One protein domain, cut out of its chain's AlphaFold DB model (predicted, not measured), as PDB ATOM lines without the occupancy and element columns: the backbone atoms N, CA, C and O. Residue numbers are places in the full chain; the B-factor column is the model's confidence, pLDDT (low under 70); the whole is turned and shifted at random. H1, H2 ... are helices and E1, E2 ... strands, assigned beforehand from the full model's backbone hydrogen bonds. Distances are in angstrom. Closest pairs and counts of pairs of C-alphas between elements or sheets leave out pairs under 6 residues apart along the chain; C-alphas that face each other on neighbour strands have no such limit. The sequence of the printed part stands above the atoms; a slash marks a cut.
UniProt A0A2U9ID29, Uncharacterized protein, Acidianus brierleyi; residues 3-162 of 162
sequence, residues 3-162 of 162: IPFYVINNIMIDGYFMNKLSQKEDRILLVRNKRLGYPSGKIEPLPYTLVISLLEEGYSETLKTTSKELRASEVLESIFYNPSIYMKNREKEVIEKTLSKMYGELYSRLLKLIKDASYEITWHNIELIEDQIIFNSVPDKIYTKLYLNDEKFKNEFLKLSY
ATOM      1  N   ILE A   3     256.861  32.214 -62.549       96.25
ATOM      2  CA  ILE A   3     255.781  31.229 -62.682       96.25
ATOM      3  C   ILE A   3     256.189  30.097 -63.629       96.25
ATOM      4  O   ILE A   3     256.736  30.393 -64.696       96.25
ATOM      5  N   PRO A   4     255.940  28.824 -63.269       97.69
ATOM      6  CA  PRO A   4     256.231  27.687 -64.131       97.69
ATOM      7  C   PRO A   4     255.227  27.552 -65.280       97.69
ATOM      8  O   PRO A   4     254.037  27.827 -65.127       97.69
ATOM      9  N   PHE A   5     255.711  27.052 -66.411       98.06
ATOM     10  CA  PHE A   5     254.946  26.718 -67.603       98.06
ATOM     11  C   PHE A   5     255.378  25.363 -68.151       98.06
ATOM     12  O   PHE A   5     256.565  25.050 -68.189       98.06
ATOM     13  N   TYR A   6     254.406  24.601 -68.641       97.69
ATOM     14  CA  TYR A   6     254.626  23.404 -69.442       97.69
ATOM     15  C   TYR A   6     254.788  23.791 -70.908       97.69
ATOM     16  O   TYR A   6     253.848  24.303 -71.512       97.69
ATOM     17  N   VAL A   7     255.960  23.555 -71.489       96.88
ATOM     18  CA  VAL A   7     256.269  23.866 -72.888       96.88
ATOM     19  C   VAL A   7     256.120  22.612 -73.736       96.88
ATOM     20  O   VAL A   7     256.778  21.606 -73.485       96.88
ATOM     21  N   ILE A   8     255.270  22.693 -74.759       95.25
ATOM     22  CA  ILE A   8     254.956  21.595 -75.677       95.25
ATOM     23  C   ILE A   8     255.023  22.154 -77.094       95.25
ATOM     24  O   ILE A   8     254.197  22.980 -77.487       95.25
ATOM     25  N   ASN A   9     256.002  21.721 -77.888       90.38
ATOM     26  CA  ASN A   9     256.244  22.247 -79.236       90.38
ATOM     27  C   ASN A   9     256.326  23.791 -79.254       90.38
ATOM     28  O   ASN A   9     257.272  24.373 -78.721       90.38
ATOM     29  N   ASN A  10     255.329  24.449 -79.856       90.62
ATOM     30  CA  ASN A  10     255.250  25.903 -80.025       90.62
ATOM     31  C   ASN A  10     254.287  26.581 -79.041       90.62
ATOM     32  O   ASN A  10     254.045  27.783 -79.165       90.62
ATOM     33  N   ILE A  11     253.745  25.841 -78.075       94.62
ATOM     34  CA  ILE A  11     252.868  26.380 -77.037       94.62
ATOM     35  C   ILE A  11     253.485  26.220 -75.650       94.62
ATOM     36  O   ILE A  11     254.370  25.396 -75.423       94.62
ATOM     37  N   MET A  12     252.995  27.023 -74.719       95.94
ATOM     38  CA  MET A  12     253.262  26.910 -73.296       95.94
ATOM     39  C   MET A  12     251.949  27.022 -72.520       95.94
ATOM     40  O   MET A  12     251.075  27.808 -72.890       95.94
ATOM     41  N   ILE A  13     251.801  26.233 -71.463       97.25
ATOM     42  CA  ILE A  13     250.602  26.165 -70.623       97.25
ATOM     43  C   ILE A  13     250.999  26.569 -69.213       97.25
ATOM     44  O   ILE A  13     251.958  26.025 -68.668       97.25
ATOM     45  N   ASP A  14     250.280  27.523 -68.635       97.31
ATOM     46  CA  ASP A  14     250.494  27.963 -67.258       97.31
ATOM     47  C   ASP A  14     250.444  26.774 -66.282       97.31
ATOM     48  O   ASP A  14     249.489  25.998 -66.263       97.31
ATOM     49  N   GLY A  15     251.492  26.616 -65.479       97.06
ATOM     50  CA  GLY A  15     251.617  25.537 -64.506       97.06
ATOM     51  C   GLY A  15     251.180  25.919 -63.095       97.06
ATOM     52  O   GLY A  15     251.347  25.112 -62.193       97.06
ATOM     53  N   TYR A  16     250.662  27.122 -62.848       97.06
ATOM     54  CA  TYR A  16     250.375  27.624 -61.502       97.06
ATOM     55  C   TYR A  16     248.961  28.188 -61.341       97.06
ATOM     56  O   TYR A  16     248.258  27.809 -60.404       97.06
ATOM     57  N   PHE A  17     248.523  29.100 -62.205       96.94
ATOM     58  CA  PHE A  17     247.240  29.797 -62.089       96.94
ATOM     59  C   PHE A  17     246.049  28.997 -62.634       96.94
ATOM     60  O   PHE A  17     244.907  29.403 -62.432       96.94
ATOM     61  N   MET A  18     246.273  27.837 -63.256       95.62
ATOM     62  CA  MET A  18     245.213  27.002 -63.847       95.62
ATOM     63  C   MET A  18     244.066  26.654 -62.886       95.62
ATOM     64  O   MET A  18     242.899  26.654 -63.280       95.62
ATOM     65  N   ASN A  19     244.366  26.392 -61.611       96.31
ATOM     66  CA  ASN A  19     243.353  26.128 -60.578       96.31
ATOM     67  C   ASN A  19     242.892  27.397 -59.828       96.31
ATOM     68  O   ASN A  19     242.043  27.325 -58.932       96.31
ATOM     69  N   LYS A  20     243.431  28.560 -60.203       96.00
ATOM     70  CA  LYS A  20     243.256  29.859 -59.540       96.00
ATOM     71  C   LYS A  20     242.360  30.826 -60.315       96.00
ATOM     72  O   LYS A  20     242.229  31.973 -59.912       96.00
ATOM     73  N   LEU A  21     241.707  30.355 -61.375       94.81
ATOM     74  CA  LEU A  21     240.651  31.096 -62.065       94.81
ATOM     75  C   LEU A  21     239.278  30.813 -61.447       94.81
ATOM     76  O   LEU A  21     239.043  29.732 -60.883       94.81
ATOM     77  N   SER A  22     238.397  31.807 -61.534       94.00
ATOM     78  CA  SER A  22     236.994  31.730 -61.125       94.00
ATOM     79  C   SER A  22     236.161  30.990 -62.168       94.00
ATOM     80  O   SER A  22     235.431  30.063 -61.818       94.00
ATOM     81  N   GLN A  23     236.314  31.363 -63.442       91.25
ATOM     82  CA  GLN A  23     235.636  30.718 -64.567       91.25
ATOM     83  C   GLN A  23     236.497  29.587 -65.133       91.25
ATOM     84  O   GLN A  23     237.713  29.720 -65.294       91.25
ATOM     85  N   LYS A  24     235.874  28.442 -65.415       94.50
ATOM     86  CA  LYS A  24     236.589  27.223 -65.833       94.50
ATOM     87  C   LYS A  24     236.958  27.300 -67.308       94.50
ATOM     88  O   LYS A  24     238.050  26.897 -67.701       94.50
ATOM     89  N   GLU A  25     236.063  27.855 -68.110       89.25
ATOM     90  CA  GLU A  25     236.216  28.106 -69.535       89.25
ATOM     91  C   GLU A  25     237.391  29.045 -69.847       89.25
ATOM     92  O   GLU A  25     238.058  28.849 -70.863       89.25
ATOM     93  N   ASP A  26     237.726  29.976 -68.946       90.75
ATOM     94  CA  ASP A  26     238.818  30.945 -69.117       90.75
ATOM     95  C   ASP A  26     240.219  30.330 -69.000       90.75
ATOM     96  O   ASP A  26     241.211  30.963 -69.363       90.75
ATOM     97  N   ARG A  27     240.338  29.071 -68.569       94.25
ATOM     98  CA  ARG A  27     241.632  28.373 -68.483       94.25
ATOM     99  C   ARG A  27     242.348  28.259 -69.827       94.25
ATOM    100  O   ARG A  27     243.574  28.234 -69.854       94.25
ATOM    101  N   ILE A  28     241.622  28.277 -70.946       92.56
ATOM    102  CA  ILE A  28     242.213  28.307 -72.294       92.56
ATOM    103  C   ILE A  28     243.072  29.554 -72.521       92.56
ATOM    104  O   ILE A  28     244.034  29.508 -73.282       92.56
ATOM    105  N   LEU A  29     242.772  30.660 -71.834       91.88
ATOM    106  CA  LEU A  29     243.536  31.906 -71.928       91.88
ATOM    107  C   LEU A  29     244.944  31.759 -71.328       91.88
ATOM    108  O   LEU A  29     245.854  32.523 -71.649       91.88
ATOM    109  N   LEU A  30     245.147  30.760 -70.470       95.62
ATOM    110  CA  LEU A  30     246.438  30.449 -69.865       95.62
ATOM    111  C   LEU A  30     247.349  29.606 -70.773       95.62
ATOM    112  O   LEU A  30     248.462  29.248 -70.388       95.62
ATOM    113  N   VAL A  31     246.899  29.334 -71.999       94.75
ATOM    114  CA  VAL A  31     247.662  28.661 -73.048       94.75
ATOM    115  C   VAL A  31     248.182  29.709 -74.018       94.75
ATOM    116  O   VAL A  31     247.443  30.568 -74.501       94.75
ATOM    117  N   ARG A  32     249.485  29.677 -74.285       90.94
ATOM    118  CA  ARG A  32     250.199  30.765 -74.958       90.94
ATOM    119  C   ARG A  32     251.176  30.228 -75.983       90.94
ATOM    120  O   ARG A  32     251.577  29.073 -75.929       90.94
ATOM    121  N   ASN A  33     251.616  31.098 -76.884       90.06
ATOM    122  CA  ASN A  33     252.755  30.794 -77.742       90.06
ATOM    123  C   ASN A  33     254.025  30.681 -76.897       90.06
ATOM    124  O   ASN A  33     254.226  31.469 -75.968       90.06
ATOM    125  N   LYS A  34     254.888  29.729 -77.254       92.94
ATOM    126  CA  LYS A  34     256.180  29.508 -76.606       92.94
ATOM    127  C   LYS A  34     256.990  30.804 -76.559       92.94
ATOM    128  O   LYS A  34     257.120  31.520 -77.553       92.94
ATOM    129  N   ARG A  35     257.577  31.071 -75.396       92.62
ATOM    130  CA  ARG A  35     258.592  32.107 -75.184       92.62
ATOM    131  C   ARG A  35     259.812  31.477 -74.528       92.62
ATOM    132  O   ARG A  35     259.709  30.420 -73.912       92.62
ATOM    133  N   LEU A  36     260.960  32.135 -74.646       93.06
ATOM    134  CA  LEU A  36     262.140  31.744 -73.881       93.06
ATOM    135  C   LEU A  36     261.883  32.015 -72.395       93.06
ATOM    136  O   LEU A  36     261.402  33.090 -72.029       93.06
ATOM    137  N   GLY A  37     262.164  31.015 -71.569       93.44
ATOM    138  CA  GLY A  37     262.045  31.067 -70.118       93.44
ATOM    139  C   GLY A  37     263.335  30.617 -69.446       93.44
ATOM    140  O   GLY A  37     264.315  30.268 -70.105       93.44
ATOM    141  N   TYR A  38     263.324  30.629 -68.123       96.12
ATOM    142  CA  TYR A  38     264.418  30.162 -67.283       96.12
ATOM    143  C   TYR A  38     264.285  28.653 -67.023       96.12
ATOM    144  O   TYR A  38     263.161  28.157 -66.922       96.12
ATOM    145  N   PRO A  39     265.400  27.913 -66.880       93.94
ATOM    146  CA  PRO A  39     265.378  26.460 -66.673       93.94
ATOM    147  C   PRO A  39     264.963  26.045 -65.254       93.94
ATOM    148  O   PRO A  39     264.756  24.866 -64.994       93.94
ATOM    149  N   SER A  40     264.884  26.994 -64.322       93.44
ATOM    150  CA  SER A  40     264.537  26.744 -62.925       93.44
ATOM    151  C   SER A  40     263.863  27.966 -62.313       93.44
ATOM    152  O   SER A  40     264.185  29.096 -62.685       93.44
ATOM    153  N   GLY A  41     263.015  27.742 -61.315       92.88
ATOM    154  CA  GLY A  41     262.423  28.784 -60.487       92.88
ATOM    155  C   GLY A  41     261.891  28.209 -59.177       92.88
ATOM    156  O   GLY A  41     261.907  27.000 -58.964       92.88
ATOM    157  N   LYS A  42     261.460  29.088 -58.268       91.94
ATOM    158  CA  LYS A  42     261.078  28.701 -56.896       91.94
ATOM    159  C   LYS A  42     259.683  28.087 -56.784       91.94
ATOM    160  O   LYS A  42     259.426  27.343 -55.848       91.94
ATOM    161  N   ILE A  43     258.771  28.461 -57.678       94.56
ATOM    162  CA  ILE A  43     257.377  28.020 -57.619       94.56
ATOM    163  C   ILE A  43     257.267  26.653 -58.283       94.56
ATOM    164  O   ILE A  43     257.620  26.506 -59.457       94.56
ATOM    165  N   GLU A  44     256.759  25.680 -57.533       95.12
ATOM    166  CA  GLU A  44     256.493  24.343 -58.050       95.12
ATOM    167  C   GLU A  44     255.290  24.351 -59.007       95.12
ATOM    168  O   GLU A  44     254.272  24.999 -58.727       95.12
ATOM    169  N   PRO A  45     255.384  23.647 -60.147       97.31
ATOM    170  CA  PRO A  45     254.260  23.482 -61.052       97.31
ATOM    171  C   PRO A  45     253.203  22.550 -60.452       97.31
ATOM    172  O   PRO A  45     253.514  21.547 -59.809       97.31
ATOM    173  N   LEU A  46     251.935  22.843 -60.735       97.75
ATOM    174  CA  LEU A  46     250.836  21.894 -60.594       97.75
ATOM    175  C   LEU A  46     251.165  20.634 -61.399       97.75
ATOM    176  O   LEU A  46     251.585  20.788 -62.539       97.75
ATOM    177  N   PRO A  47     250.905  19.418 -60.886       96.88
ATOM    178  CA  PRO A  47     251.135  18.192 -61.641       96.88
ATOM    179  C   PRO A  47     250.522  18.258 -63.042       96.88
ATOM    180  O   PRO A  47     249.372  18.668 -63.198       96.88
ATOM    181  N   TYR A  48     251.257  17.810 -64.061       95.69
ATOM    182  CA  TYR A  48     250.802  17.919 -65.450       95.69
ATOM    183  C   TYR A  48     249.439  17.244 -65.676       95.69
ATOM    184  O   TYR A  48     248.565  17.799 -66.332       95.69
ATOM    185  N   THR A  49     249.203  16.096 -65.038       95.06
ATOM    186  CA  THR A  49     247.907  15.396 -65.062       95.06
ATOM    187  C   THR A  49     246.755  16.243 -64.516       95.06
ATOM    188  O   THR A  49     245.643  16.174 -65.036       95.06
ATOM    189  N   LEU A  50     247.015  17.082 -63.508       96.94
ATOM    190  CA  LEU A  50     246.045  18.039 -62.979       96.94
ATOM    191  C   LEU A  50     245.824  19.206 -63.950       96.94
ATOM    192  O   LEU A  50     244.698  19.659 -64.115       96.94
ATOM    193  N   VAL A  51     246.869  19.687 -64.628       96.75
ATOM    194  CA  VAL A  51     246.716  20.722 -65.666       96.75
ATOM    195  C   VAL A  51     245.819  20.225 -66.803       96.75
ATOM    196  O   VAL A  51     244.910  20.946 -67.218       96.75
ATOM    197  N   ILE A  52     246.012  18.982 -67.257       96.00
ATOM    198  CA  ILE A  52     245.153  18.357 -68.271       96.00
ATOM    199  C   ILE A  52     243.704  18.264 -67.790       96.00
ATOM    200  O   ILE A  52     242.806  18.710 -68.504       96.00
ATOM    201  N   SER A  53     243.459  17.761 -66.577       96.69
ATOM    202  CA  SER A  53     242.086  17.620 -66.074       96.69
ATOM    203  C   SER A  53     241.374  18.970 -65.915       96.69
ATOM    204  O   SER A  53     240.182  19.083 -66.195       96.69
ATOM    205  N   LEU A  54     242.102  20.030 -65.550       97.38
ATOM    206  CA  LEU A  54     241.567  21.393 -65.495       97.38
ATOM    207  C   LEU A  54     241.210  21.934 -66.889       97.38
ATOM    208  O   LEU A  54     240.214  22.648 -67.028       97.38
ATOM    209  N   LEU A  55     241.982  21.600 -67.927       96.19
ATOM    210  CA  LEU A  55     241.644  21.950 -69.311       96.19
ATOM    211  C   LEU A  55     240.422  21.167 -69.813       96.19
ATOM    212  O   LEU A  55     239.553  21.751 -70.455       96.19
ATOM    213  N   GLU A  56     240.317  19.877 -69.494       96.38
ATOM    214  CA  GLU A  56     239.145  19.052 -69.826       96.38
ATOM    215  C   GLU A  56     237.871  19.551 -69.125       96.38
ATOM    216  O   GLU A  56     236.788  19.573 -69.721       96.38
ATOM    217  N   GLU A  57     237.991  20.012 -67.880       96.06
ATOM    218  CA  GLU A  57     236.892  20.653 -67.158       96.06
ATOM    219  C   GLU A  57     236.474  21.971 -67.836       96.06
ATOM    220  O   GLU A  57     235.278  22.199 -68.030       96.06
ATOM    221  N   GLY A  58     237.433  22.809 -68.247       93.94
ATOM    222  CA  GLY A  58     237.148  24.041 -68.991       93.94
ATOM    223  C   GLY A  58     236.454  23.768 -70.328       93.94
ATOM    224  O   GLY A  58     235.456  24.410 -70.652       93.94
ATOM    225  N   TYR A  59     236.907  22.747 -71.060       94.75
ATOM    226  CA  TYR A  59     236.252  22.281 -72.280       94.75
ATOM    227  C   TYR A  59     234.804  21.847 -72.025       94.75
ATOM    228  O   TYR A  59     233.888  22.285 -72.720       94.75
ATOM    229  N   SER A  60     234.579  21.037 -70.992       93.69
ATOM    230  CA  SER A  60     233.243  20.555 -70.632       93.69
ATOM    231  C   SER A  60     232.277  21.700 -70.313       93.69
ATOM    232  O   SER A  60     231.102  21.622 -70.666       93.69
ATOM    233  N   GLU A  61     232.757  22.777 -69.687       91.44
ATOM    234  CA  GLU A  61     231.937  23.957 -69.395       91.44
ATOM    235  C   GLU A  61     231.511  24.694 -70.674       91.44
ATOM    236  O   GLU A  61     230.337  25.026 -70.832       91.44
ATOM    237  N   THR A  62     232.412  24.838 -71.657       87.19
ATOM    238  CA  THR A  62     232.080  25.478 -72.949       87.19
ATOM    239  C   THR A  62     230.978  24.736 -73.717       87.19
ATOM    240  O   THR A  62     230.147  25.352 -74.392       87.19
ATOM    241  N   LEU A  63     230.909  23.408 -73.574       84.94
ATOM    242  CA  LEU A  63     229.870  22.596 -74.209       84.94
ATOM    243  C   LEU A  63     228.487  22.824 -73.575       84.94
ATOM    244  O   LEU A  63     227.495  22.865 -74.302       84.94
ATOM    245  N   LYS A  64     228.410  23.043 -72.255       82.69
ATOM    246  CA  LYS A  64     227.141  23.320 -71.550       82.69
ATOM    247  C   LYS A  64     226.521  24.652 -71.967       82.69
ATOM    248  O   LYS A  64     225.304  24.751 -72.105       82.69
ATOM    249  N   THR A  65     227.340  25.674 -72.198       67.69
ATOM    250  CA  THR A  65     226.858  26.994 -72.645       67.69
ATOM    251  C   THR A  65     226.243  26.923 -74.045       67.69
ATOM    252  O   THR A  65     225.286  27.634 -74.352       67.69
ATOM    253  N   THR A  66     226.715  25.990 -74.874       60.06
ATOM    254  CA  THR A  66     226.197  25.764 -76.230       60.06
ATOM    255  C   THR A  66     224.784  25.151 -76.229       60.06
ATOM    256  O   THR A  66     224.022  25.378 -77.170       60.06
ATOM    257  N   SER A  67     224.399  24.417 -75.176       56.31
ATOM    258  CA  SER A  67     223.143  23.651 -75.105       56.31
ATOM    259  C   SER A  67     221.966  24.372 -74.440       56.31
ATOM    260  O   SER A  67     220.936  23.747 -74.195       56.31
ATOM    261  N   LYS A  68     222.084  25.659 -74.091       57.56
ATOM    262  CA  LYS A  68     220.981  26.383 -73.442       57.56
ATOM    263  C   LYS A  68     219.871  26.671 -74.468       57.56
ATOM    264  O   LYS A  68     220.020  27.535 -75.334       57.56
ATOM    265  N   GLU A  69     218.784  25.905 -74.399       55.00
ATOM    266  CA  GLU A  69     217.574  26.118 -75.202       55.00
ATOM    267  C   GLU A  69     216.751  27.298 -74.662       55.00
ATOM    268  O   GLU A  69     216.726  27.563 -73.457       55.00
ATOM    269  N   LEU A  70     216.074  28.010 -75.567       52.19
ATOM    270  CA  LEU A  70     215.201  29.129 -75.214       52.19
ATOM    271  C   LEU A  70     213.972  28.632 -74.473       52.19
ATOM    272  O   LEU A  70     213.333  27.657 -74.876       52.19
ATOM    273  N   ARG A  71     213.591  29.353 -73.421       57.34
ATOM    274  CA  ARG A  71     212.334  29.061 -72.736       57.34
ATOM    275  C   ARG A  71     211.191  29.580 -73.599       57.34
ATOM    276  O   ARG A  71     211.228  30.715 -74.067       57.34
ATOM    277  N   ALA A  72     210.136  28.785 -73.765       55.38
ATOM    278  CA  ALA A  72     208.941  29.187 -74.516       55.38
ATOM    279  C   ALA A  72     208.340  30.526 -74.029       55.38
ATOM    280  O   ALA A  72     207.751  31.267 -74.813       55.38
ATOM    281  N   SER A  73     208.550  30.877 -72.756       56.28
ATOM    282  CA  SER A  73     208.181  32.170 -72.173       56.28
ATOM    283  C   SER A  73     208.897  33.366 -72.816       56.28
ATOM    284  O   SER A  73     208.263  34.390 -73.034       56.28
ATOM    285  N   GLU A  74     210.175  33.242 -73.189       55.38
ATOM    286  CA  GLU A  74     210.954  34.328 -73.814       55.38
ATOM    287  C   GLU A  74     210.471  34.616 -75.244       55.38
ATOM    288  O   GLU A  74     210.488  35.757 -75.709       55.38
ATOM    289  N   VAL A  75     209.986  33.582 -75.938       58.06
ATOM    290  CA  VAL A  75     209.355  33.717 -77.259       58.06
ATOM    291  C   VAL A  75     208.015  34.441 -77.134       58.06
ATOM    292  O   VAL A  75     207.726  35.335 -77.926       58.06
ATOM    293  N   LEU A  76     207.215  34.120 -76.117       54.53
ATOM    294  CA  LEU A  76     205.934  34.789 -75.883       54.53
ATOM    295  C   LEU A  76     206.121  36.257 -75.466       54.53
ATOM    296  O   LEU A  76     205.457  37.133 -76.014       54.53
ATOM    297  N   GLU A  77     207.073  36.563 -74.585       56.66
ATOM    298  CA  GLU A  77     207.389  37.947 -74.196       56.66
ATOM    299  C   GLU A  77     207.842  38.812 -75.388       56.66
ATOM    300  O   GLU A  77     207.517  40.002 -75.456       56.66
ATOM    301  N   SER A  78     208.519  38.213 -76.377       52.53
ATOM    302  CA  SER A  78     208.960  38.909 -77.594       52.53
ATOM    303  C   SER A  78     207.828  39.349 -78.520       52.53
ATOM    304  O   SER A  78     207.939  40.384 -79.177       52.53
ATOM    305  N   ILE A  79     206.740  38.575 -78.554       56.97
ATOM    306  CA  ILE A  79     205.579  38.834 -79.407       56.97
ATOM    307  C   ILE A  79     204.699  39.928 -78.788       56.97
ATOM    308  O   ILE A  79     204.123  40.730 -79.519       56.97
ATOM    309  N   PHE A  80     204.611  39.983 -77.454       55.59
ATOM    310  CA  PHE A  80     203.611  40.806 -76.767       55.59
ATOM    311  C   PHE A  80     204.150  42.050 -76.045       55.59
ATOM    312  O   PHE A  80     203.370  42.979 -75.855       55.59
ATOM    313  N   TYR A  81     205.428  42.107 -75.637       56.84
ATOM    314  CA  TYR A  81     205.875  43.130 -74.673       56.84
ATOM    315  C   TYR A  81     207.010  44.061 -75.128       56.84
ATOM    316  O   TYR A  81     206.925  45.253 -74.829       56.84
ATOM    317  N   ASN A  82     208.060  43.608 -75.834       65.94
ATOM    318  CA  ASN A  82     209.107  44.525 -76.334       65.94
ATOM    319  C   ASN A  82     210.062  43.891 -77.381       65.94
ATOM    320  O   ASN A  82     211.037  43.225 -77.007       65.94
ATOM    321  N   PRO A  83     209.867  44.150 -78.686       69.06
ATOM    322  CA  PRO A  83     210.710  43.596 -79.750       69.06
ATOM    323  C   PRO A  83     212.193  43.991 -79.656       69.06
ATOM    324  O   PRO A  83     213.065  43.198 -80.010       69.06
ATOM    325  N   SER A  84     212.512  45.188 -79.151       71.25
ATOM    326  CA  SER A  84     213.897  45.666 -79.032       71.25
ATOM    327  C   SER A  84     214.687  44.913 -77.959       71.25
ATOM    328  O   SER A  84     215.858  44.594 -78.163       71.25
ATOM    329  N   ILE A  85     214.049  44.587 -76.829       69.62
ATOM    330  CA  ILE A  85     214.669  43.784 -75.762       69.62
ATOM    331  C   ILE A  85     214.924  42.361 -76.259       69.62
ATOM    332  O   ILE A  85     216.006  41.817 -76.043       69.62
ATOM    333  N   TYR A  86     213.969  41.787 -76.993       70.00
ATOM    334  CA  TYR A  86     214.145  40.475 -77.605       70.00
ATOM    335  C   TYR A  86     215.308  40.447 -78.601       70.00
ATOM    336  O   TYR A  86     216.154  39.560 -78.514       70.00
ATOM    337  N   MET A  87     215.403  41.432 -79.502       74.06
ATOM    338  CA  MET A  87     216.512  41.508 -80.461       74.06
ATOM    339  C   MET A  87     217.870  41.631 -79.763       74.06
ATOM    340  O   MET A  87     218.810  40.937 -80.143       74.06
ATOM    341  N   LYS A  88     217.965  42.423 -78.687       75.50
ATOM    342  CA  LYS A  88     219.188  42.528 -77.874       75.50
ATOM    343  C   LYS A  88     219.546  41.208 -77.180       75.50
ATOM    344  O   LYS A  88     220.716  40.829 -77.136       75.50
ATOM    345  N   ASN A  89     218.553  40.492 -76.651       74.50
ATOM    346  CA  ASN A  89     218.761  39.176 -76.040       74.50
ATOM    347  C   ASN A  89     219.215  38.144 -77.080       74.50
ATOM    348  O   ASN A  89     220.108  37.351 -76.797       74.50
ATOM    349  N   ARG A  90     218.664  38.201 -78.299       75.94
ATOM    350  CA  ARG A  90     219.086  37.360 -79.424       75.94
ATOM    351  C   ARG A  90     220.497  37.654 -79.891       75.94
ATOM    352  O   ARG A  90     221.259  36.722 -80.112       75.94
ATOM    353  N   GLU A  91     220.864  38.923 -80.016       77.56
ATOM    354  CA  GLU A  91     222.228  39.311 -80.369       77.56
ATOM    355  C   GLU A  91     223.229  38.776 -79.338       77.56
ATOM    356  O   GLU A  91     224.214  38.129 -79.697       77.56
ATOM    357  N   LYS A  92     222.925  38.954 -78.047       78.19
ATOM    358  CA  LYS A  92     223.731  38.409 -76.951       78.19
ATOM    359  C   LYS A  92     223.841  36.882 -77.021       78.19
ATOM    360  O   LYS A  92     224.945  36.356 -76.921       78.19
ATOM    361  N   GLU A  93     222.729  36.183 -77.242       79.00
ATOM    362  CA  GLU A  93     222.693  34.720 -77.378       79.00
ATOM    363  C   GLU A  93     223.571  34.234 -78.540       79.00
ATOM    364  O   GLU A  93     224.339  33.282 -78.391       79.00
ATOM    365  N   VAL A  94     223.480  34.890 -79.702       80.19
ATOM    366  CA  VAL A  94     224.290  34.550 -80.879       80.19
ATOM    367  C   VAL A  94     225.772  34.729 -80.567       80.19
ATOM    368  O   VAL A  94     226.554  33.814 -80.823       80.19
ATOM    369  N   ILE A  95     226.156  35.855 -79.958       78.69
ATOM    370  CA  ILE A  95     227.545  36.116 -79.560       78.69
ATOM    371  C   ILE A  95     228.043  35.040 -78.584       78.69
ATOM    372  O   ILE A  95     229.113  34.470 -78.797       78.69
ATOM    373  N   GLU A  96     227.270  34.717 -77.545       79.88
ATOM    374  CA  GLU A  96     227.630  33.702 -76.546       79.88
ATOM    375  C   GLU A  96     227.804  32.311 -77.170       79.88
ATOM    376  O   GLU A  96     228.783  31.615 -76.881       79.88
ATOM    377  N   LYS A  97     226.903  31.910 -78.075       80.75
ATOM    378  CA  LYS A  97     226.998  30.634 -78.800       80.75
ATOM    379  C   LYS A  97     228.209  30.592 -79.724       80.75
ATOM    380  O   LYS A  97     228.908  29.580 -79.767       80.75
ATOM    381  N   THR A  98     228.489  31.681 -80.439       82.69
ATOM    382  CA  THR A  98     229.671  31.780 -81.301       82.69
ATOM    383  C   THR A  98     230.957  31.669 -80.486       82.69
ATOM    384  O   THR A  98     231.820  30.863 -80.833       82.69
ATOM    385  N   LEU A  99     231.069  32.406 -79.377       81.06
ATOM    386  CA  LEU A  99     232.231  32.342 -78.486       81.06
ATOM    387  C   LEU A  99     232.407  30.948 -77.877       81.06
ATOM    388  O   LEU A  99     233.512  30.411 -77.900       81.06
ATOM    389  N   SER A 100     231.320  30.328 -77.408       84.50
ATOM    390  CA  SER A 100     231.349  28.973 -76.842       84.50
ATOM    391  C   SER A 100     231.835  27.946 -77.862       84.50
ATOM    392  O   SER A 100     232.697  27.127 -77.551       84.50
ATOM    393  N   LYS A 101     231.358  28.033 -79.112       85.62
ATOM    394  CA  LYS A 101     231.822  27.171 -80.204       85.62
ATOM    395  C   LYS A 101     233.309  27.378 -80.498       85.62
ATOM    396  O   LYS A 101     234.044  26.401 -80.610       85.62
ATOM    397  N   MET A 102     233.761  28.632 -80.587       86.38
ATOM    398  CA  MET A 102     235.179  28.949 -80.795       86.38
ATOM    399  C   MET A 102     236.053  28.383 -79.672       86.38
ATOM    400  O   MET A 102     237.072  27.752 -79.946       86.38
ATOM    401  N   TYR A 103     235.648  28.567 -78.414       86.56
ATOM    402  CA  TYR A 103     236.375  28.041 -77.259       86.56
ATOM    403  C   TYR A 103     236.396  26.511 -77.277       86.56
ATOM    404  O   TYR A 103     237.458  25.917 -77.104       86.56
ATOM    405  N   GLY A 104     235.262  25.868 -77.569       90.81
ATOM    406  CA  GLY A 104     235.174  24.417 -77.714       90.81
ATOM    407  C   GLY A 104     236.125  23.873 -78.786       90.81
ATOM    408  O   GLY A 104     236.833  22.894 -78.552       90.81
ATOM    409  N   GLU A 105     236.217  24.534 -79.943       90.94
ATOM    410  CA  GLU A 105     237.168  24.158 -80.996       90.94
ATOM    411  C   GLU A 105     238.631  24.335 -80.559       90.94
ATOM    412  O   GLU A 105     239.459  23.460 -80.834       90.94
ATOM    413  N   LEU A 106     238.957  25.428 -79.859       91.31
ATOM    414  CA  LEU A 106     240.300  25.675 -79.323       91.31
ATOM    415  C   LEU A 106     240.707  24.598 -78.316       91.31
ATOM    416  O   LEU A 106     241.771  23.995 -78.466       91.31
ATOM    417  N   TYR A 107     239.844  24.306 -77.342       94.06
ATOM    418  CA  TYR A 107     240.064  23.239 -76.369       94.06
ATOM    419  C   TYR A 107     240.226  21.877 -77.044       94.06
ATOM    420  O   TYR A 107     241.171  21.155 -76.740       94.06
ATOM    421  N   SER A 108     239.347  21.528 -77.989       93.88
ATOM    422  CA  SER A 108     239.414  20.242 -78.691       93.88
ATOM    423  C   SER A 108     240.748  20.056 -79.422       93.88
ATOM    424  O   SER A 108     241.361  18.989 -79.344       93.88
ATOM    425  N   ARG A 109     241.231  21.099 -80.111       92.00
ATOM    426  CA  ARG A 109     242.535  21.072 -80.792       92.00
ATOM    427  C   ARG A 109     243.686  20.983 -79.800       92.00
ATOM    428  O   ARG A 109     244.592  20.185 -80.009       92.00
ATOM    429  N   LEU A 110     243.634  21.769 -78.727       93.69
ATOM    430  CA  LEU A 110     244.651  21.767 -77.685       93.69
ATOM    431  C   LEU A 110     244.770  20.393 -77.020       93.69
ATOM    432  O   LEU A 110     245.861  19.841 -76.975       93.69
ATOM    433  N   LEU A 111     243.661  19.815 -76.555       94.56
ATOM    434  CA  LEU A 111     243.655  18.531 -75.850       94.56
ATOM    435  C   LEU A 111     244.233  17.400 -76.713       94.56
ATOM    436  O   LEU A 111     244.979  16.566 -76.206       94.56
ATOM    437  N   LYS A 112     243.976  17.411 -78.029       92.19
ATOM    438  CA  LYS A 112     244.598  16.471 -78.978       92.19
ATOM    439  C   LYS A 112     246.116  16.623 -79.076       92.19
ATOM    440  O   LYS A 112     246.796  15.635 -79.323       92.19
ATOM    441  N   LEU A 113     246.639  17.838 -78.915       89.75
ATOM    442  CA  LEU A 113     248.074  18.113 -79.008       89.75
ATOM    443  C   LEU A 113     248.844  17.714 -77.748       89.75
ATOM    444  O   LEU A 113     250.035  17.452 -77.852       89.75
ATOM    445  N   ILE A 114     248.201  17.710 -76.578       91.75
ATOM    446  CA  ILE A 114     248.917  17.693 -75.290       91.75
ATOM    447  C   ILE A 114     248.780  16.384 -74.507       91.75
ATOM    448  O   ILE A 114     249.584  16.138 -73.611       91.75
ATOM    449  N   LYS A 115     247.787  15.546 -74.831       79.62
ATOM    450  CA  LYS A 115     247.442  14.351 -74.043       79.62
ATOM    451  C   LYS A 115     248.597  13.352 -73.894       79.62
ATOM    452  O   LYS A 115     248.770  12.812 -72.809       79.62
ATOM    453  N   ASP A 116     249.414  13.197 -74.936       80.88
ATOM    454  CA  ASP A 116     250.538  12.246 -74.981       80.88
ATOM    455  C   ASP A 116     251.866  12.915 -75.385       80.88
ATOM    456  O   ASP A 116     252.809  12.257 -75.826       80.88
ATOM    457  N   ALA A 117     251.943  14.245 -75.288       87.38
ATOM    458  CA  ALA A 117     253.129  14.981 -75.701       87.38
ATOM    459  C   ALA A 117     254.206  14.994 -74.611       87.38
ATOM    460  O   ALA A 117     253.911  15.124 -73.421       87.38
ATOM    461  N   SER A 118     255.471  14.936 -75.032       92.75
ATOM    462  CA  SER A 118     256.577  15.315 -74.161       92.75
ATOM    463  C   SER A 118     256.508  16.811 -73.862       92.75
ATOM    464  O   SER A 118     256.103  17.622 -74.701       92.75
ATOM    465  N   TYR A 119     256.912  17.173 -72.650       95.44
ATOM    466  CA  TYR A 119     256.932  18.553 -72.201       95.44
ATOM    467  C   TYR A 119     258.241  18.874 -71.493       95.44
ATOM    468  O   TYR A 119     258.882  18.013 -70.891       95.44
ATOM    469  N   GLU A 120     258.591  20.150 -71.531       96.69
ATOM    470  CA  GLU A 120     259.618  20.748 -70.686       96.69
ATOM    471  C   GLU A 120     258.951  21.705 -69.700       96.69
ATOM    472  O   GLU A 120     257.834  22.171 -69.935       96.69
ATOM    473  N   ILE A 121     259.627  22.006 -68.593       97.62
ATOM    474  CA  ILE A 121     259.148  22.997 -67.628       97.62
ATOM    475  C   ILE A 121     260.082  24.197 -67.682       97.62
ATOM    476  O   ILE A 121     261.294  24.055 -67.517       97.62
ATOM    477  N   THR A 122     259.514  25.375 -67.914       97.75
ATOM    478  CA  THR A 122     260.248  26.642 -67.926       97.75
ATOM    479  C   THR A 122     259.586  27.643 -66.996       97.75
ATOM    480  O   THR A 122     258.370  27.645 -66.822       97.75
ATOM    481  N   TRP A 123     260.375  28.528 -66.397       98.00
ATOM    482  CA  TRP A 123     259.879  29.575 -65.510       98.00
ATOM    483  C   TRP A 123     259.932  30.927 -66.201       98.00
ATOM    484  O   TRP A 123     260.864  31.227 -66.944       98.00
ATOM    485  N   HIS A 124     258.928  31.759 -65.952       97.06
ATOM    486  CA  HIS A 124     258.783  33.058 -66.596       97.06
ATOM    487  C   HIS A 124     258.568  34.148 -65.559       97.06
ATOM    488  O   HIS A 124     257.807  33.972 -64.608       97.06
ATOM    489  N   ASN A 125     259.253  35.275 -65.745       95.38
ATOM    490  CA  ASN A 125     259.115  36.428 -64.875       95.38
ATOM    491  C   ASN A 125     257.756  37.078 -65.103       95.38
ATOM    492  O   ASN A 125     257.378  37.368 -66.240       95.38
ATOM    493  N   ILE A 126     257.056  37.334 -64.005       94.75
ATOM    494  CA  ILE A 126     255.811  38.086 -63.993       94.75
ATOM    495  C   ILE A 126     255.887  39.153 -62.907       94.75
ATOM    496  O   ILE A 126     256.357  38.886 -61.797       94.75
ATOM    497  N   GLU A 127     255.443  40.360 -63.222       95.19
ATOM    498  CA  GLU A 127     255.415  41.502 -62.308       95.19
ATOM    499  C   GLU A 127     254.212  42.401 -62.604       95.19
ATOM    500  O   GLU A 127     253.649  42.352 -63.696       95.19
ATOM    501  N   LEU A 128     253.801  43.186 -61.610       95.50
ATOM    502  CA  LEU A 128     252.727  44.170 -61.721       95.50
ATOM    503  C   LEU A 128     253.346  45.568 -61.736       95.50
ATOM    504  O   LEU A 128     254.077  45.921 -60.813       95.50
ATOM    505  N   ILE A 129     253.027  46.357 -62.759       94.81
ATOM    506  CA  ILE A 129     253.436  47.758 -62.894       94.81
ATOM    507  C   ILE A 129     252.194  48.558 -63.284       94.81
ATOM    508  O   ILE A 129     251.633  48.303 -64.344       94.81
ATOM    509  N   GLU A 130     251.759  49.499 -62.438       88.25
ATOM    510  CA  GLU A 130     250.630  50.410 -62.724       88.25
ATOM    511  C   GLU A 130     249.388  49.678 -63.284       88.25
ATOM    512  O   GLU A 130     248.890  49.983 -64.366       88.25
ATOM    513  N   ASP A 131     248.926  48.648 -62.563       90.38
ATOM    514  CA  ASP A 131     247.795  47.773 -62.928       90.38
ATOM    515  C   ASP A 131     247.983  46.900 -64.183       90.38
ATOM    516  O   ASP A 131     247.063  46.189 -64.600       90.38
ATOM    517  N   GLN A 132     249.181  46.879 -64.767       95.75
ATOM    518  CA  GLN A 132     249.527  46.018 -65.894       95.75
ATOM    519  C   GLN A 132     250.419  44.867 -65.457       95.75
ATOM    520  O   GLN A 132     251.430  45.045 -64.778       95.75
ATOM    521  N   ILE A 133     250.067  43.666 -65.909       95.25
ATOM    522  CA  ILE A 133     250.916  42.499 -65.725       95.25
ATOM    523  C   ILE A 133     251.952  42.468 -66.842       95.25
ATOM    524  O   ILE A 133     251.610  42.386 -68.023       95.25
ATOM    525  N   ILE A 134     253.223  42.489 -66.466       96.62
ATOM    526  CA  ILE A 134     254.359  42.350 -67.367       96.62
ATOM    527  C   ILE A 134     254.838  40.901 -67.319       96.62
ATOM    528  O   ILE A 134     255.097  40.355 -66.250       96.62
ATOM    529  N   PHE A 135     254.957  40.271 -68.485       94.81
ATOM    530  CA  PHE A 135     255.421  38.900 -68.668       94.81
ATOM    531  C   PHE A 135     256.733  38.889 -69.453       94.81
ATOM    532  O   PHE A 135     256.746  39.219 -70.642       94.81
ATOM    533  N   ASN A 136     257.830  38.479 -68.812       93.94
ATOM    534  CA  ASN A 136     259.189  38.548 -69.364       93.94
ATOM    535  C   ASN A 136     259.479  39.924 -69.999       93.94
ATOM    536  O   ASN A 136     259.805  40.006 -71.182       93.94
ATOM    537  N   SER A 137     259.301  40.999 -69.224       93.56
ATOM    538  CA  SER A 137     259.528  42.393 -69.651       93.56
ATOM    539  C   SER A 137     258.593  42.920 -70.752       93.56
ATOM    540  O   SER A 137     258.825  44.004 -71.280       93.56
ATOM    541  N   VAL A 138     257.530  42.190 -71.110       94.38
ATOM    542  CA  VAL A 138     256.542  42.616 -72.115       94.38
ATOM    543  C   VAL A 138     255.146  42.688 -71.491       94.38
ATOM    544  O   VAL A 138     254.741  41.718 -70.852       94.38
ATOM    545  N   PRO A 139     254.369  43.765 -71.710       94.75
ATOM    546  CA  PRO A 139     252.988  43.842 -71.243       94.75
ATOM    547  C   PRO A 139     252.141  42.656 -71.718       94.75
ATOM    548  O   PRO A 139     252.106  42.327 -72.909       94.75
ATOM    549  N   ASP A 140     251.431  42.020 -70.790       94.38
ATOM    550  CA  ASP A 140     250.607  40.848 -71.054       94.38
ATOM    551  C   ASP A 140     249.122  41.164 -70.898       94.38
ATOM    552  O   ASP A 140     248.587  41.294 -69.795       94.38
ATOM    553  N   LYS A 141     248.427  41.260 -72.033       92.44
ATOM    554  CA  LYS A 141     247.003  41.619 -72.070       92.44
ATOM    555  C   LYS A 141     246.112  40.589 -71.380       92.44
ATOM    556  O   LYS A 141     245.091  40.966 -70.816       92.44
ATOM    557  N   ILE A 142     246.471  39.306 -71.440       92.62
ATOM    558  CA  ILE A 142     245.640  38.236 -70.884       92.62
ATOM    559  C   ILE A 142     245.702  38.267 -69.363       92.62
ATOM    560  O   ILE A 142     244.660  38.348 -68.722       92.62
ATOM    561  N   TYR A 143     246.900  38.254 -68.781       94.38
ATOM    562  CA  TYR A 143     247.035  38.351 -67.332       94.38
ATOM    563  C   TYR A 143     246.558  39.687 -66.801       94.38
ATOM    564  O   TYR A 143     245.930  39.698 -65.755       94.38
ATOM    565  N   THR A 144     246.774  40.786 -67.523       94.56
ATOM    566  CA  THR A 144     246.202  42.081 -67.134       94.56
ATOM    567  C   THR A 144     244.674  42.006 -67.100       94.56
ATOM    568  O   THR A 144     244.055  42.400 -66.118       94.56
ATOM    569  N   LYS A 145     244.039  41.414 -68.121       93.75
ATOM    570  CA  LYS A 145     242.584  41.214 -68.127       93.75
ATOM    571  C   LYS A 145     242.123  40.330 -66.964       93.75
ATOM    572  O   LYS A 145     241.134  40.675 -66.326       93.75
ATOM    573  N   LEU A 146     242.805  39.218 -66.693       93.62
ATOM    574  CA  LEU A 146     242.474  38.330 -65.574       93.62
ATOM    575  C   LEU A 146     242.663  39.035 -64.224       93.62
ATOM    576  O   LEU A 146     241.789  38.959 -63.375       93.62
ATOM    577  N   TYR A 147     243.743  39.793 -64.053       95.44
ATOM    578  CA  TYR A 147     244.016  40.578 -62.851       95.44
ATOM    579  C   TYR A 147     242.925  41.615 -62.564       95.44
ATOM    580  O   TYR A 147     242.539  41.804 -61.414       95.44
ATOM    581  N   LEU A 148     242.403  42.265 -63.606       94.00
ATOM    582  CA  LEU A 148     241.372  43.294 -63.461       94.00
ATOM    583  C   LEU A 148     239.957  42.732 -63.259       94.00
ATOM    584  O   LEU A 148     239.127  43.423 -62.676       94.00
ATOM    585  N   ASN A 149     239.662  41.526 -63.761       92.44
ATOM    586  CA  ASN A 149     238.285  41.014 -63.848       92.44
ATOM    587  C   ASN A 149     238.029  39.711 -63.070       92.44
ATOM    588  O   ASN A 149     236.870  39.354 -62.872       92.44
ATOM    589  N   ASP A 150     239.066  38.989 -62.642       94.50
ATOM    590  CA  ASP A 150     238.955  37.748 -61.870       94.50
ATOM    591  C   ASP A 150     239.584  37.939 -60.483       94.50
ATOM    592  O   ASP A 150     240.799  37.857 -60.297       94.50
ATOM    593  N   GLU A 151     238.731  38.177 -59.484       96.06
ATOM    594  CA  GLU A 151     239.148  38.392 -58.095       96.06
ATOM    595  C   GLU A 151     239.937  37.208 -57.520       96.06
ATOM    596  O   GLU A 151     240.851  37.399 -56.717       96.06
ATOM    597  N   LYS A 152     239.637  35.971 -57.933       96.31
ATOM    598  CA  LYS A 152     240.378  34.797 -57.457       96.31
ATOM    599  C   LYS A 152     241.802  34.811 -58.007       96.31
ATOM    600  O   LYS A 152     242.745  34.638 -57.235       96.31
ATOM    601  N   PHE A 153     241.962  35.095 -59.298       96.19
ATOM    602  CA  PHE A 153     243.282  35.258 -59.909       96.19
ATOM    603  C   PHE A 153     244.048  36.419 -59.267       96.19
ATOM    604  O   PHE A 153     245.201  36.250 -58.872       96.19
ATOM    605  N   LYS A 154     243.402  37.580 -59.108       96.19
ATOM    606  CA  LYS A 154     243.991  38.787 -58.513       96.19
ATOM    607  C   LYS A 154     244.522  38.538 -57.104       96.19
ATOM    608  O   LYS A 154     245.673  38.861 -56.816       96.19
ATOM    609  N   ASN A 155     243.708  37.939 -56.237       96.06
ATOM    610  CA  ASN A 155     244.095  37.651 -54.857       96.06
ATOM    611  C   ASN A 155     245.284  36.689 -54.791       96.06
ATOM    612  O   ASN A 155     246.210  36.894 -54.010       96.06
ATOM    613  N   GLU A 156     245.289  35.661 -55.633       95.44
ATOM    614  CA  GLU A 156     246.398  34.711 -55.706       95.44
ATOM    615  C   GLU A 156     247.672  35.329 -56.289       95.44
ATOM    616  O   GLU A 156     248.771  35.050 -55.813       95.44
ATOM    617  N   PHE A 157     247.540  36.218 -57.272       95.31
ATOM    618  CA  PHE A 157     248.660  36.973 -57.818       95.31
ATOM    619  C   PHE A 157     249.297  37.888 -56.761       95.31
ATOM    620  O   PHE A 157     250.522  37.933 -56.618       95.31
ATOM    621  N   LEU A 158     248.473  38.599 -55.985       94.19
ATOM    622  CA  LEU A 158     248.949  39.478 -54.918       94.19
ATOM    623  C   LEU A 158     249.692  38.690 -53.833       94.19
ATOM    624  O   LEU A 158     250.768  39.116 -53.434       94.19
ATOM    625  N   LYS A 159     249.205  37.509 -53.430       92.44
ATOM    626  CA  LYS A 159     249.894  36.637 -52.455       92.44
ATOM    627  C   LYS A 159     251.306  36.220 -52.869       92.44
ATOM    628  O   LYS A 159     252.109  35.919 -52.001       92.44
ATOM    629  N   LEU A 160     251.592  36.155 -54.168       87.19
ATOM    630  CA  LEU A 160     252.927  35.843 -54.684       87.19
ATOM    631  C   LEU A 160     253.832  37.067 -54.855       87.19
ATOM    632  O   LEU A 160     255.022  36.919 -55.140       87.19
ATOM    633  N   SER A 161     253.253  38.265 -54.796       77.56
ATOM    634  CA  SER A 161     253.962  39.531 -54.993       77.56
ATOM    635  C   SER A 161     254.516  40.108 -53.685       77.56
ATOM    636  O   SER A 161     255.355  41.005 -53.746       77.56
ATOM    637  N   TYR A 162     254.059  39.588 -52.541       58.62
ATOM    638  CA  TYR A 162     254.512  39.898 -51.180       58.62
ATOM    639  C   TYR A 162     255.266  38.706 -50.585       58.62
ATOM    640  O   TYR A 162     256.205  38.952 -49.799       58.62
TER     641      TYR A 162
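What this domain is: This is residues 3 to 162 of the 162 residues of an uncharacterized protein of Acidianus brierleyi (UniProt A0A2U9ID29). The model is a head with a long helical arm: a small sheet, E3 E2 E1 E4 E5, is curled like part of a barrel, and H4 runs from it far outward to a tip made by H3. H2 runs beside H4, while the short helices H1, H5 and H6 belong to the head. The 160 printed residues include six named helices and five strands, in the order E1 E2 H1 E3 H2 H3 H4 E4 E5 H5 H6; the sheet is antiparallel and the class is mixed, helices and strands. The whole is loose, with a radius of gyration of the C-alphas of 19.0 A, and flat, spanning 64 by 40 by 21 A.

How they stand to each other: In the strongly twisted sheet, E1, residues 3 to 8, and E2, residues 11 to 14, form a hairpin, with N 6 and O 13 within hydrogen-bond range at 2.8 A. Edge strand E3, residues 31 to 33, is antiparallel to E2, with N 12 and O 32 at 2.8 A. E4, residues 120 to 129, pairs in a staggered way: with E1 over 120 to 124, N 5 and O 122 at 2.8 A, and with edge strand E5, residues 132 to 135, over 126 to 129, N 127 and O 134 at 3.0 A. H5, residues 141 to 149, is on the sheet at a height of 5.2 A, over none of its strands; its closest C-alphas to E5 are Thr 144 and Ile 133, 4.9 A. H6, residues 151 to 161, only grazes the sheet and touches H5 only at the corner, Lys 154 and Tyr 147 having the closest C-alphas, 4.7 A. H4, residues 83 to 114, grazes the sheet with residues 107 to 114. It touches H2, residues 48 to 66, at a shallow tilt of 28 degrees, opposite ways; the closest C-alphas, of Thr 62 and Ser 100, are 5.3 A apart. H1, residues 25 to 30, touches H2 at a steep tilt of 45 degrees, with the C-alphas of Glu 25 and Gly 58 closest at 4.2 A. H3, residues 72 to 80, forms a helical hairpin with H4, which touches it with residues 85 to 86 alone; the C-alphas of Ser 78 and Tyr 86 are closest at 5.4 A. Every O i to N i+4 pair is within range in H3, H4, H5 and H6; H2 has 14 of 15, and H1 0 of 2 but 2 of 3 O i to N i+3 pairs.

Where its parts are: E1 begins at C-alpha 3, (255.781, 31.229, -62.682). H4 is 46.4 A long, from C-alpha 83 at (210.710, 43.596, -79.750); E4 is 28.8 A and H2 28.0 A. H6 ends at C-alpha 161, (253.962, 39.531, -54.993).

The domain as a whole: The C-alphas of Pro 39 and Phe 80 are farthest apart, 64.2 A. The printed part has no cut, and the link from E3 to H2, 14 residues, is long. Residues 79 to 84 stand free. Residues 65 to 83, 85 and 162 have pLDDT under 70.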